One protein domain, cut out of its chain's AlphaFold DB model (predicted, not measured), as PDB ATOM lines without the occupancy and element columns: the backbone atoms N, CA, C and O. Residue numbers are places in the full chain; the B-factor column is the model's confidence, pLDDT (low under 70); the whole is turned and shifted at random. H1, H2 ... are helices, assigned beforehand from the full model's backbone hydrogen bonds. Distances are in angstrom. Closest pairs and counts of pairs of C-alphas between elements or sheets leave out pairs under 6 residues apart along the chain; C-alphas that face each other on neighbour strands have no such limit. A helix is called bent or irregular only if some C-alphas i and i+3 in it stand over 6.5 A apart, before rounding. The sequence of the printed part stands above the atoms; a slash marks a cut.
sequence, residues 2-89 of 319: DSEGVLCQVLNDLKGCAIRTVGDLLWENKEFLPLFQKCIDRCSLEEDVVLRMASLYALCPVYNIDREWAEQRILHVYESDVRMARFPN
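AT A GLANCE: This is residues 2 to 89 of the 319 residues of an uncharacterized protein of Lachnospiraceae bacterium (UniProt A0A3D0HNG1). Kinked H3, the longest helix, joins H2, H4 and H5 in an up-and-down bundle, each against the one before, H4 in the middle; H1 and H6 pack together at one end. The printed part, all helix, has 88 residues with six named helices, H1 to H6. It is compact, radius of gyration of the C-alphas 11.8 A, spanning 36 by 25 by 22 A.

IN THESE COORDINATES: H3, residues 30 to 45, measures 22.1 A and is irregular, C-alphas 35 and 38 being 7.5 A apart. H2 is residues 14 to 28, H4 49 to 63, H5 67 to 80. H1, residues 3 to 12, begins at C-alpha (-26.695, 42.269, 15.981); H6, 82 to 86, ends at (-22.190, 38.856, 18.038).

HOW THE PARTS SIT: H3 touches H4, the hub, opposite ways; closest C-alphas Ser 44 and Arg 52, 4.8 A. Every O i to N i+4 pair is within hydrogen-bond range in H1 and H2, 8 of 12 in H3, 7 of 11 in H4, 8 of 10 in H5, 0 of 1 in H6, where 2 of 2 O i to N i+3 pairs are.

THE WHOLE: The printed part has no cut; no printed residue is under 70.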
ATOM      1  N   ASP A   2     -30.199  45.289  14.276       94.50
ATOM      2  CA  ASP A   2     -29.366  44.129  13.939       94.50
ATOM      3  C   ASP A   2     -28.385  43.792  15.075       94.50
ATOM      4  O   ASP A   2     -28.370  44.463  16.113       94.50
ATOM      5  N   SER A   3     -27.610  42.714  14.928       95.88
ATOM      6  CA  SER A   3     -26.695  42.269  15.981       95.88
ATOM      7  C   SER A   3     -25.590  43.287  16.279       95.88
ATOM      8  O   SER A   3     -25.234  43.494  17.442       95.88
ATOM      9  N   GLU A   4     -25.099  43.982  15.250       96.19
ATOM     10  CA  GLU A   4     -24.095  45.036  15.390       96.19
ATOM     11  C   GLU A   4     -24.635  46.244  16.153       96.19
ATOM     12  O   GLU A   4     -23.989  46.709  17.092       96.19
ATOM     13  N   GLY A   5     -25.847  46.703  15.833       96.12
ATOM     14  CA  GLY A   5     -26.500  47.779  16.566       96.12
ATOM     15  C   GLY A   5     -26.696  47.446  18.047       96.12
ATOM     16  O   GLY A   5     -26.455  48.311  18.891       96.12
ATOM     17  N   VAL A   6     -27.062  46.198  18.381       95.31
ATOM     18  CA  VAL A   6     -27.176  45.758  19.787       95.31
ATOM     19  C   VAL A   6     -25.823  45.876  20.487       95.31
ATOM     20  O   VAL A   6     -25.745  46.497  21.546       95.31
ATOM     21  N   LEU A   7     -24.751  45.337  19.894       95.44
ATOM     22  CA  LEU A   7     -23.413  45.403  20.487       95.44
ATOM     23  C   LEU A   7     -22.944  46.856  20.653       95.44
ATOM     24  O   LEU A   7     -22.451  47.230  21.716       95.44
ATOM     25  N   CYS A   8     -23.153  47.704  19.647       95.25
ATOM     26  CA  CYS A   8     -22.836  49.128  19.726       95.25
ATOM     27  C   CYS A   8     -23.587  49.823  20.868       95.25
ATOM     28  O   CYS A   8     -23.004  50.654  21.561       95.25
ATOM     29  N   GLN A   9     -24.851  49.479  21.117       94.56
ATOM     30  CA  GLN A   9     -25.585  50.017  22.263       94.56
ATOM     31  C   GLN A   9     -25.039  49.499  23.595       94.56
ATOM     32  O   GLN A   9     -24.867  50.297  24.510       94.56
ATOM     33  N   VAL A  10     -24.675  48.216  23.701       93.38
ATOM     34  CA  VAL A  10     -24.013  47.677  24.905       93.38
ATOM     35  C   VAL A  10     -22.737  48.454  25.236       93.38
ATOM     36  O   VAL A  10     -22.432  48.689  26.405       93.38
ATOM     37  N   LEU A  11     -21.980  48.859  24.215       92.06
ATOM     38  CA  LEU A  11     -20.716  49.566  24.403       92.06
ATOM     39  C   LEU A  11     -20.887  51.039  24.793       92.06
ATOM     40  O   LEU A  11     -20.006  51.566  25.473       92.06
ATOM     41  N   ASN A  12     -21.986  51.678  24.384       91.06
ATOM     42  CA  ASN A  12     -22.171  53.129  24.496       91.06
ATOM     43  C   ASN A  12     -23.245  53.560  25.506       91.06
ATOM     44  O   ASN A  12     -23.230  54.708  25.945       91.06
ATOM     45  N   ASP A  13     -24.178  52.681  25.878       90.75
ATOM     46  CA  ASP A  13     -25.211  53.000  26.862       90.75
ATOM     47  C   ASP A  13     -24.684  52.894  28.302       90.75
ATOM     48  O   ASP A  13     -23.851  52.046  28.636       90.75
ATOM     49  N   LEU A  14     -25.230  53.733  29.185       90.00
ATOM     50  CA  LEU A  14     -24.878  53.792  30.601       90.00
ATOM     51  C   LEU A  14     -25.065  52.434  31.285       90.00
ATOM     52  O   LEU A  14     -24.223  52.027  32.086       90.00
ATOM     53  N   LYS A  15     -26.152  51.717  30.968       88.94
ATOM     54  CA  LYS A  15     -26.428  50.419  31.592       88.94
ATOM     55  C   LYS A  15     -25.447  49.345  31.122       88.94
ATOM     56  O   LYS A  15     -24.952  48.573  31.943       88.94
ATOM     57  N   GLY A  16     -25.134  49.324  29.826       90.75
ATOM     58  CA  GLY A  16     -24.132  48.419  29.260       90.75
ATOM     59  C   GLY A  16     -22.744  48.668  29.852       90.75
ATOM     60  O   GLY A  16     -22.081  47.728  30.291       90.75
ATOM     61  N   CYS A  17     -22.356  49.940  29.983       93.50
ATOM     62  CA  CYS A  17     -21.129  50.352  30.663       93.50
ATOM     63  C   CYS A  17     -21.095  49.882  32.128       93.50
ATOM     64  O   CYS A  17     -20.111  49.288  32.560       93.50
ATOM     65  N   ALA A  18     -22.184  50.063  32.882       94.31
ATOM     66  CA  ALA A  18     -22.253  49.627  34.276       94.31
ATOM     67  C   ALA A  18     -22.047  48.109  34.433       94.31
ATOM     68  O   ALA A  18     -21.272  47.684  35.291       94.31
ATOM     69  N   ILE A  19     -22.693  47.289  33.598       95.19
ATOM     70  CA  ILE A  19     -22.558  45.822  33.656       95.19
ATOM     71  C   ILE A  19     -21.153  45.375  33.234       95.19
ATOM     72  O   ILE A  19     -20.588  44.467  33.841       95.19
ATOM     73  N   ARG A  20     -20.559  46.030  32.233       94.62
ATOM     74  CA  ARG A  20     -19.168  45.781  31.837       94.62
ATOM     75  C   ARG A  20     -18.195  46.054  32.978       94.62
ATOM     76  O   ARG A  20     -17.403  45.179  33.298       94.62
ATOM     77  N   THR A  21     -18.339  47.192  33.655       95.38
ATOM     78  CA  THR A  21     -17.532  47.528  34.837       95.38
ATOM     79  C   THR A  21     -17.690  46.488  35.946       95.38
ATOM     80  O   THR A  21     -16.714  46.143  36.604       95.38
ATOM     81  N   VAL A  22     -18.896  45.941  36.150       96.62
ATOM     82  CA  VAL A  22     -19.099  44.809  37.074       96.62
ATOM     83  C   VAL A  22     -18.286  43.590  36.634       96.62
ATOM     84  O   VAL A  22     -17.639  42.966  37.473       96.62
ATOM     85  N   GLY A  23     -18.289  43.259  35.341       96.06
ATOM     86  CA  GLY A  23     -17.457  42.191  34.786       96.06
ATOM     87  C   GLY A  23     -15.964  42.414  35.031       96.06
ATOM     88  O   GLY A  23     -15.299  41.530  35.568       96.06
ATOM     89  N   ASP A  24     -15.465  43.611  34.728       96.00
ATOM     90  CA  ASP A  24     -14.061  43.985  34.931       96.00
ATOM     91  C   ASP A  24     -13.660  43.881  36.416       96.00
ATOM     92  O   ASP A  24     -12.630  43.300  36.756       96.00
ATOM     93  N   LEU A  25     -14.518  44.358  37.327       97.19
ATOM     94  CA  LEU A  25     -14.297  44.245  38.772       97.19
ATOM     95  C   LEU A  25     -14.235  42.792  39.247       97.19
ATOM     96  O   LEU A  25     -13.423  42.476  40.115       97.19
ATOM     97  N   LEU A  26     -15.083  41.915  38.703       97.25
ATOM     98  CA  LEU A  26     -15.093  40.492  39.052       97.25
ATOM     99  C   LEU A  26     -13.861  39.751  38.533       97.25
ATOM    100  O   LEU A  26     -13.467  38.753  39.136       97.25
ATOM    101  N   TRP A  27     -13.247  40.239  37.455       94.25
ATOM    102  CA  TRP A  27     -11.991  39.697  36.944       94.25
ATOM    103  C   TRP A  27     -10.839  39.886  37.917       94.25
ATOM    104  O   TRP A  27     -10.100  38.942  38.189       94.25
ATOM    105  N   GLU A  28     -10.758  41.073  38.506       93.94
ATOM    106  CA  GLU A  28      -9.723  41.412  39.477       93.94
ATOM    107  C   GLU A  28     -10.064  40.904  40.889       93.94
ATOM    108  O   GLU A  28      -9.187  40.491  41.646       93.94
ATOM    109  N   ASN A  29     -11.349  40.909  41.262       95.62
ATOM    110  CA  ASN A  29     -11.800  40.692  42.638       95.62
ATOM    111  C   ASN A  29     -12.994  39.730  42.701       95.62
ATOM    112  O   ASN A  29     -14.146  40.127  42.901       95.62
ATOM    113  N   LYS A  30     -12.711  38.426  42.607       95.62
ATOM    114  CA  LYS A  30     -13.733  37.361  42.661       95.62
ATOM    115  C   LYS A  30     -14.628  37.386  43.909       95.62
ATOM    116  O   LYS A  30     -15.756  36.900  43.871       95.62
ATOM    117  N   GLU A  31     -14.146  37.965  45.009       96.06
ATOM    118  CA  GLU A  31     -14.881  38.107  46.273       96.06
ATOM    119  C   GLU A  31     -16.103  39.028  46.160       96.06
ATOM    120  O   GLU A  31     -16.993  38.968  47.005       96.06
ATOM    121  N   PHE A  32     -16.194  39.841  45.102       96.25
ATOM    122  CA  PHE A  32     -17.357  40.688  44.852       96.25
ATOM    123  C   PHE A  32     -18.529  39.958  44.192       96.25
ATOM    124  O   PHE A  32     -19.599  40.551  44.048       96.25
ATOM    125  N   LEU A  33     -18.392  38.675  43.831       97.12
ATOM    126  CA  LEU A  33     -19.495  37.920  43.234       97.12
ATOM    127  C   LEU A  33     -20.786  37.993  44.067       97.12
ATOM    128  O   LEU A  33     -21.804  38.380  43.494       97.12
ATOM    129  N   PRO A  34     -20.798  37.751  45.395       97.12
ATOM    130  CA  PRO A  34     -22.028  37.825  46.186       97.12
ATOM    131  C   PRO A  34     -22.721  39.196  46.139       97.12
ATOM    132  O   PRO A  34     -23.944  39.267  46.253       97.12
ATOM    133  N   LEU A  35     -21.964  40.284  45.935       96.88
ATOM    134  CA  LEU A  35     -22.509  41.638  45.816       96.88
ATOM    135  C   LEU A  35     -23.270  41.828  44.496       96.88
ATOM    136  O   LEU A  35     -24.324  42.465  44.471       96.88
ATOM    137  N   PHE A  36     -22.751  41.264  43.403       96.88
ATOM    138  CA  PHE A  36     -23.272  41.496  42.056       96.88
ATOM    139  C   PHE A  36     -24.149  40.364  41.512       96.88
ATOM    140  O   PHE A  36     -24.914  40.598  40.577       96.88
ATOM    141  N   GLN A  37     -24.108  39.170  42.107       95.50
ATOM    142  CA  GLN A  37     -24.741  37.955  41.584       95.50
ATOM    143  C   GLN A  37     -26.222  38.155  41.238       95.50
ATOM    144  O   GLN A  37     -26.657  37.818  40.140       95.50
ATOM    145  N   LYS A  38     -26.991  38.774  42.141       95.75
ATOM    146  CA  LYS A  38     -28.424  39.049  41.937       95.75
ATOM    147  C   LYS A  38     -28.688  40.054  40.811       95.75
ATOM    148  O   LYS A  38     -29.721  39.972  40.152       95.75
ATOM    149  N   CYS A  39     -27.791  41.020  40.620       94.69
ATOM    150  CA  CYS A  39     -27.893  41.993  39.535       94.69
ATOM    151  C   CYS A  39     -27.632  41.313  38.187       94.69
ATOM    152  O   CYS A  39     -28.454  41.415  37.283       94.69
ATOM    153  N   ILE A  40     -26.547  40.537  38.100       96.88
ATOM    154  CA  ILE A  40     -26.159  39.789  36.896       96.88
ATOM    155  C   ILE A  40     -27.265  38.811  36.486       96.88
ATOM    156  O   ILE A  40     -27.631  38.758  35.314       96.88
ATOM    157  N   ASP A  41     -27.831  38.086  37.456       95.69
ATOM    158  CA  ASP A  41     -28.938  37.153  37.236       95.69
ATOM    159  C   ASP A  41     -30.137  37.846  36.583       95.69
ATOM    160  O   ASP A  41     -30.604  37.416  35.533       95.69
ATOM    161  N   ARG A  42     -30.571  38.981  37.146       94.62
ATOM    162  CA  ARG A  42     -31.665  39.777  36.577       94.62
ATOM    163  C   ARG A  42     -31.345  40.227  35.162       94.62
ATOM    164  O   ARG A  42     -32.131  39.935  34.275       94.62
ATOM    165  N   CYS A  43     -30.171  40.827  34.940       94.69
ATOM    166  CA  CYS A  43     -29.741  41.284  33.615       94.69
ATOM    167  C   CYS A  43     -29.768  40.168  32.560       94.69
ATOM    168  O   CYS A  43     -30.151  40.422  31.421       94.69
ATOM    169  N   SER A  44     -29.405  38.936  32.933       95.00
ATOM    170  CA  SER A  44     -29.432  37.783  32.023       95.00
ATOM    171  C   SER A  44     -30.844  37.311  31.643       95.00
ATOM    172  O   SER A  44     -31.002  36.619  30.640       95.00
ATOM    173  N   LEU A  45     -31.859  37.710  32.416       93.38
ATOM    174  CA  LEU A  45     -33.272  37.358  32.245       93.38
ATOM    175  C   LEU A  45     -34.135  38.536  31.745       93.38
ATOM    176  O   LEU A  45     -35.346  38.379  31.596       93.38
ATOM    177  N   GLU A  46     -33.548  39.716  31.523       90.50
ATOM    178  CA  GLU A  46     -34.284  40.917  31.106       90.50
ATOM    179  C   GLU A  46     -34.894  40.774  29.703       90.50
ATOM    180  O   GLU A  46     -34.330  40.142  28.811       90.50
ATOM    181  N   GLU A  47     -36.017  41.449  29.452       88.88
ATOM    182  CA  GLU A  47     -36.597  41.507  28.101       88.88
ATOM    183  C   GLU A  47     -35.695  42.293  27.133       88.88
ATOM    184  O   GLU A  47     -35.566  41.937  25.954       88.88
ATOM    185  N   ASP A  48     -35.012  43.322  27.644       91.62
ATOM    186  CA  ASP A  48     -34.108  44.179  26.880       91.62
ATOM    187  C   ASP A  48     -32.894  43.393  26.364       91.62
ATOM    188  O   ASP A  48     -32.024  42.945  27.117       91.62
ATOM    189  N   VAL A  49     -32.824  43.258  25.039       94.00
ATOM    190  CA  VAL A  49     -31.750  42.555  24.330       94.00
ATOM    191  C   VAL A  49     -30.366  43.146  24.622       94.00
ATOM    192  O   VAL A  49     -29.385  42.402  24.664       94.00
ATOM    193  N   VAL A  50     -30.273  44.459  24.860       94.00
ATOM    194  CA  VAL A  50     -29.010  45.138  25.176       94.00
ATOM    195  C   VAL A  50     -28.524  44.701  26.552       94.00
ATOM    196  O   VAL A  50     -27.365  44.326  26.700       94.00
ATOM    197  N   LEU A  51     -29.405  44.667  27.556       94.06
ATOM    198  CA  LEU A  51     -29.039  44.223  28.905       94.06
ATOM    199  C   LEU A  51     -28.701  42.737  28.958       94.06
ATOM    200  O   LEU A  51     -27.725  42.368  29.615       94.06
ATOM    201  N   ARG A  52     -29.436  41.904  28.212       95.38
ATOM    202  CA  ARG A  52     -29.100  40.482  28.071       95.38
ATOM    203  C   ARG A  52     -27.715  40.288  27.475       95.38
ATOM    204  O   ARG A  52     -26.907  39.577  28.067       95.38
ATOM    205  N   MET A  53     -27.395  40.961  26.369       96.56
ATOM    206  CA  MET A  53     -26.055  40.875  25.783       96.56
ATOM    207  C   MET A  53     -24.987  41.434  26.732       96.56
ATOM    208  O   MET A  53     -23.948  40.806  26.920       96.56
ATOM    209  N   ALA A  54     -25.246  42.575  27.374       96.44
ATOM    210  CA  ALA A  54     -24.325  43.175  28.334       96.44
ATOM    211  C   ALA A  54     -24.018  42.228  29.502       96.44
ATOM    212  O   ALA A  54     -22.876  42.177  29.955       96.44
ATOM    213  N   SER A  55     -25.001  41.437  29.951       97.38
ATOM    214  CA  SER A  55     -24.819  40.461  31.031       97.38
ATOM    215  C   SER A  55     -23.701  39.455  30.745       97.38
ATOM    216  O   SER A  55     -23.032  39.032  31.686       97.38
ATOM    217  N   LEU A  56     -23.405  39.143  29.475       97.38
ATOM    218  CA  LEU A  56     -22.301  38.252  29.101       97.38
ATOM    219  C   LEU A  56     -20.931  38.804  29.522       97.38
ATOM    220  O   LEU A  56     -20.064  38.020  29.905       97.38
ATOM    221  N   TYR A  57     -20.742  40.129  29.560       96.75
ATOM    222  CA  TYR A  57     -19.506  40.730  30.082       96.75
ATOM    223  C   TYR A  57     -19.286  40.437  31.567       96.75
ATOM    224  O   TYR A  57     -18.139  40.347  31.988       96.75
ATOM    225  N   ALA A  58     -20.356  40.258  32.346       97.25
ATOM    226  CA  ALA A  58     -20.267  39.864  33.748       97.25
ATOM    227  C   ALA A  58     -20.329  38.339  33.933       97.25
ATOM    228  O   ALA A  58     -19.682  37.796  34.820       97.25
ATOM    229  N   LEU A  59     -21.050  37.608  33.081       97.94
ATOM    230  CA  LEU A  59     -21.131  36.149  33.160       97.94
ATOM    231  C   LEU A  59     -19.824  35.456  32.755       97.94
ATOM    232  O   LEU A  59     -19.467  34.454  33.369       97.94
ATOM    233  N   CYS A  60     -19.090  35.990  31.772       96.06
ATOM    234  CA  CYS A  60     -17.761  35.496  31.403       96.06
ATOM    235  C   CYS A  60     -16.808  35.444  32.605       96.06
ATOM    236  O   CYS A  60     -16.185  34.398  32.809       96.06
ATOM    237  N   PRO A  61     -16.715  36.497  33.442       96.50
ATOM    238  CA  PRO A  61     -15.903  36.418  34.631       96.50
ATOM    239  C   PRO A  61     -16.419  35.440  35.675       96.50
ATOM    240  O   PRO A  61     -15.646  34.652  36.226       96.50
ATOM    241  N   VAL A  62     -17.737  35.403  35.877       97.81
ATOM    242  CA  VAL A  62     -18.344  34.452  36.813       97.81
ATOM    243  C   VAL A  62     -18.122  33.003  36.391       97.81
ATOM    244  O   VAL A  62     -17.938  32.165  37.265       97.81
ATOM    245  N   TYR A  63     -18.009  32.692  35.098       97.25
ATOM    246  CA  TYR A  63     -17.671  31.344  34.624       97.25
ATOM    247  C   TYR A  63     -16.362  30.790  35.218       97.25
ATOM    248  O   TYR A  63     -16.233  29.578  35.406       97.25
ATOM    249  N   ASN A  64     -15.401  31.656  35.560       95.75
ATOM    250  CA  ASN A  64     -14.153  31.246  36.216       95.75
ATOM    251  C   ASN A  64     -14.236  31.220  37.752       95.75
ATOM    252  O   ASN A  64     -13.321  30.704  38.391       95.75
ATOM    253  N   ILE A  65     -15.296  31.775  38.343       97.00
ATOM    254  CA  ILE A  65     -15.497  31.866  39.797       97.00
ATOM    255  C   ILE A  65     -16.489  30.794  40.263       97.00
ATOM    256  O   ILE A  65     -16.171  29.993  41.137       97.00
ATOM    257  N   ASP A  66     -17.673  30.771  39.651       97.25
ATOM    258  CA  ASP A  66     -18.763  29.825  39.876       97.25
ATOM    259  C   ASP A  66     -19.280  29.332  38.516       97.25
ATOM    260  O   ASP A  66     -20.194  29.892  37.897       97.25
ATOM    261  N   ARG A  67     -18.615  28.284  38.024       96.56
ATOM    262  CA  ARG A  67     -18.818  27.766  36.672       96.56
ATOM    263  C   ARG A  67     -20.247  27.287  36.450       96.56
ATOM    264  O   ARG A  67     -20.878  27.712  35.488       96.56
ATOM    265  N   GLU A  68     -20.763  26.419  37.318       95.94
ATOM    266  CA  GLU A  68     -22.084  25.809  37.114       95.94
ATOM    267  C   GLU A  68     -23.198  26.856  37.094       95.94
ATOM    268  O   GLU A  68     -24.131  26.768  36.290       95.94
ATOM    269  N   TRP A  69     -23.073  27.877  37.945       96.88
ATOM    270  CA  TRP A  69     -24.021  28.978  37.994       96.88
ATOM    271  C   TRP A  69     -23.991  29.828  36.718       96.88
ATOM    272  O   TRP A  69     -25.053  30.196  36.200       96.88
ATOM    273  N   ALA A  70     -22.799  30.133  36.196       97.94
ATOM    274  CA  ALA A  70     -22.639  30.936  34.987       97.94
ATOM    275  C   ALA A  70     -23.077  30.185  33.724       97.94
ATOM    276  O   ALA A  70     -23.770  30.759  32.888       97.94
ATOM    277  N   GLU A  71     -22.716  28.905  33.600       97.94
ATOM    278  CA  GLU A  71     -23.024  28.054  32.444       97.94
ATOM    279  C   GLU A  71     -24.504  28.115  32.046       97.94
ATOM    280  O   GLU A  71     -24.833  28.370  30.887       97.94
ATOM    281  N   GLN A  72     -25.404  27.924  33.016       96.69
ATOM    282  CA  GLN A  72     -26.850  27.924  32.779       96.69
ATOM    283  C   GLN A  72     -27.358  29.264  32.243       96.69
ATOM    284  O   GLN A  72     -28.233  29.291  31.377       96.69
ATOM    285  N   ARG A  73     -26.800  30.368  32.746       97.81
ATOM    286  CA  ARG A  73     -27.199  31.736  32.388       97.81
ATOM    287  C   ARG A  73     -26.647  32.152  31.044       97.81
ATOM    288  O   ARG A  73     -27.390  32.688  30.236       97.81
ATOM    289  N   ILE A  74     -25.378  31.853  30.781       98.31
ATOM    290  CA  ILE A  74     -24.762  32.079  29.471       98.31
ATOM    291  C   ILE A  74     -25.572  31.348  28.402       98.31
ATOM    292  O   ILE A  74     -25.939  31.935  27.387       98.31
ATOM    293  N   LEU A  75     -25.906  30.083  28.660       97.94
ATOM    294  CA  LEU A  75     -26.682  29.287  27.726       97.94
ATOM    295  C   LEU A  75     -28.101  29.839  27.544       97.94
ATOM    296  O   LEU A  75     -28.550  29.967  26.412       97.94
ATOM    297  N   HIS A  76     -28.766  30.247  28.630       97.44
ATOM    298  CA  HIS A  76     -30.064  30.919  28.546       97.44
ATOM    299  C   HIS A  76     -30.002  32.193  27.690       97.44
ATOM    300  O   HIS A  76     -30.853  32.395  26.825       97.44
ATOM    301  N   VAL A  77     -28.973  33.025  27.878       98.00
ATOM    302  CA  VAL A  77     -28.772  34.232  27.068       98.00
ATOM    303  C   VAL A  77     -28.624  33.852  25.595       98.00
ATOM    304  O   VAL A  77     -29.372  34.378  24.774       98.00
ATOM    305  N   TYR A  78     -27.763  32.892  25.245       98.06
ATOM    306  CA  TYR A  78     -27.607  32.461  23.850       98.06
ATOM    307  C   TYR A  78     -28.876  31.870  23.223       98.06
ATOM    308  O   TYR A  78     -29.131  32.081  22.038       98.06
ATOM    309  N   GLU A  79     -29.690  31.159  23.998       97.62
ATOM    310  CA  GLU A  79     -30.959  30.590  23.530       97.62
ATOM    311  C   GLU A  79     -32.037  31.646  23.283       97.62
ATOM    312  O   GLU A  79     -32.956  31.415  22.490       97.62
ATOM    313  N   SER A  80     -31.928  32.780  23.976       96.19
ATOM    314  CA  SER A  80     -32.964  33.807  24.043       96.19
ATOM    315  C   SER A  80     -33.024  34.720  22.814       96.19
ATOM    316  O   SER A  80     -34.080  35.292  22.542       96.19
ATOM    317  N   ASP A  81     -31.918  34.898  22.084       96.25
ATOM    318  CA  ASP A  81     -31.861  35.734  20.880       96.25
ATOM    319  C   ASP A  81     -30.634  35.388  20.021       96.25
ATOM    320  O   ASP A  81     -29.507  35.342  20.515       96.25
ATOM    321  N   VAL A  82     -30.822  35.203  18.710       96.88
ATOM    322  CA  VAL A  82     -29.721  34.865  17.786       96.88
ATOM    323  C   VAL A  82     -28.642  35.945  17.719       96.88
ATOM    324  O   VAL A  82     -27.478  35.633  17.479       96.88
ATOM    325  N   ARG A  83     -28.988  37.210  17.992       97.31
ATOM    326  CA  ARG A  83     -28.035  38.332  17.977       97.31
ATOM    327  C   ARG A  83     -26.961  38.203  19.053       97.31
ATOM    328  O   ARG A  83     -25.920  38.841  18.927       97.31
ATOM    329  N   MET A  84     -27.165  37.358  20.071       97.12
ATOM    330  CA  MET A  84     -26.153  37.092  21.097       97.12
ATOM    331  C   MET A  84     -24.865  36.493  20.524       97.12
ATOM    332  O   MET A  84     -23.813  36.675  21.130       97.12
ATOM    333  N   ALA A  85     -24.904  35.863  19.342       96.75
ATOM    334  CA  ALA A  85     -23.705  35.341  18.677       96.75
ATOM    335  C   ALA A  85     -22.647  36.424  18.392       96.75
ATOM    336  O   ALA A  85     -21.461  36.118  18.306       96.75
ATOM    337  N   ARG A  86     -23.068  37.694  18.265       96.88
ATOM    338  CA  ARG A  86     -22.190  38.856  18.038       96.88
ATOM    339  C   ARG A  86     -21.357  39.228  19.258       96.88
ATOM    340  O   ARG A  86     -20.387  39.971  19.122       96.88
ATOM    341  N   PHE A  87     -21.703  38.725  20.444       96.88
ATOM    342  CA  PHE A  87     -20.881  38.942  21.624       96.88
ATOM    343  C   PHE A  87     -19.488  38.307  21.424       96.88
ATOM    344  O   PHE A  87     -19.402  37.181  20.918       96.88
ATOM    345  N   PRO A  88     -18.391  38.987  21.808       94.19
ATOM    346  CA  PRO A  88     -17.042  38.468  21.608       94.19
ATOM    347  C   PRO A  88     -16.835  37.067  22.195       94.19
ATOM    348  O   PRO A  88     -17.264  36.774  23.308       94.19
ATOM    349  N   ASN A  89     -16.116  36.218  21.462       92.88
ATOM    350  CA  ASN A  89     -15.778  34.844  21.848       92.88
ATOM    351  C   ASN A  89     -16.980  33.897  22.069       92.88
ATOM    352  O   ASN A  89     -16.879  32.907  22.802       92.88
TER     353      ASN A  89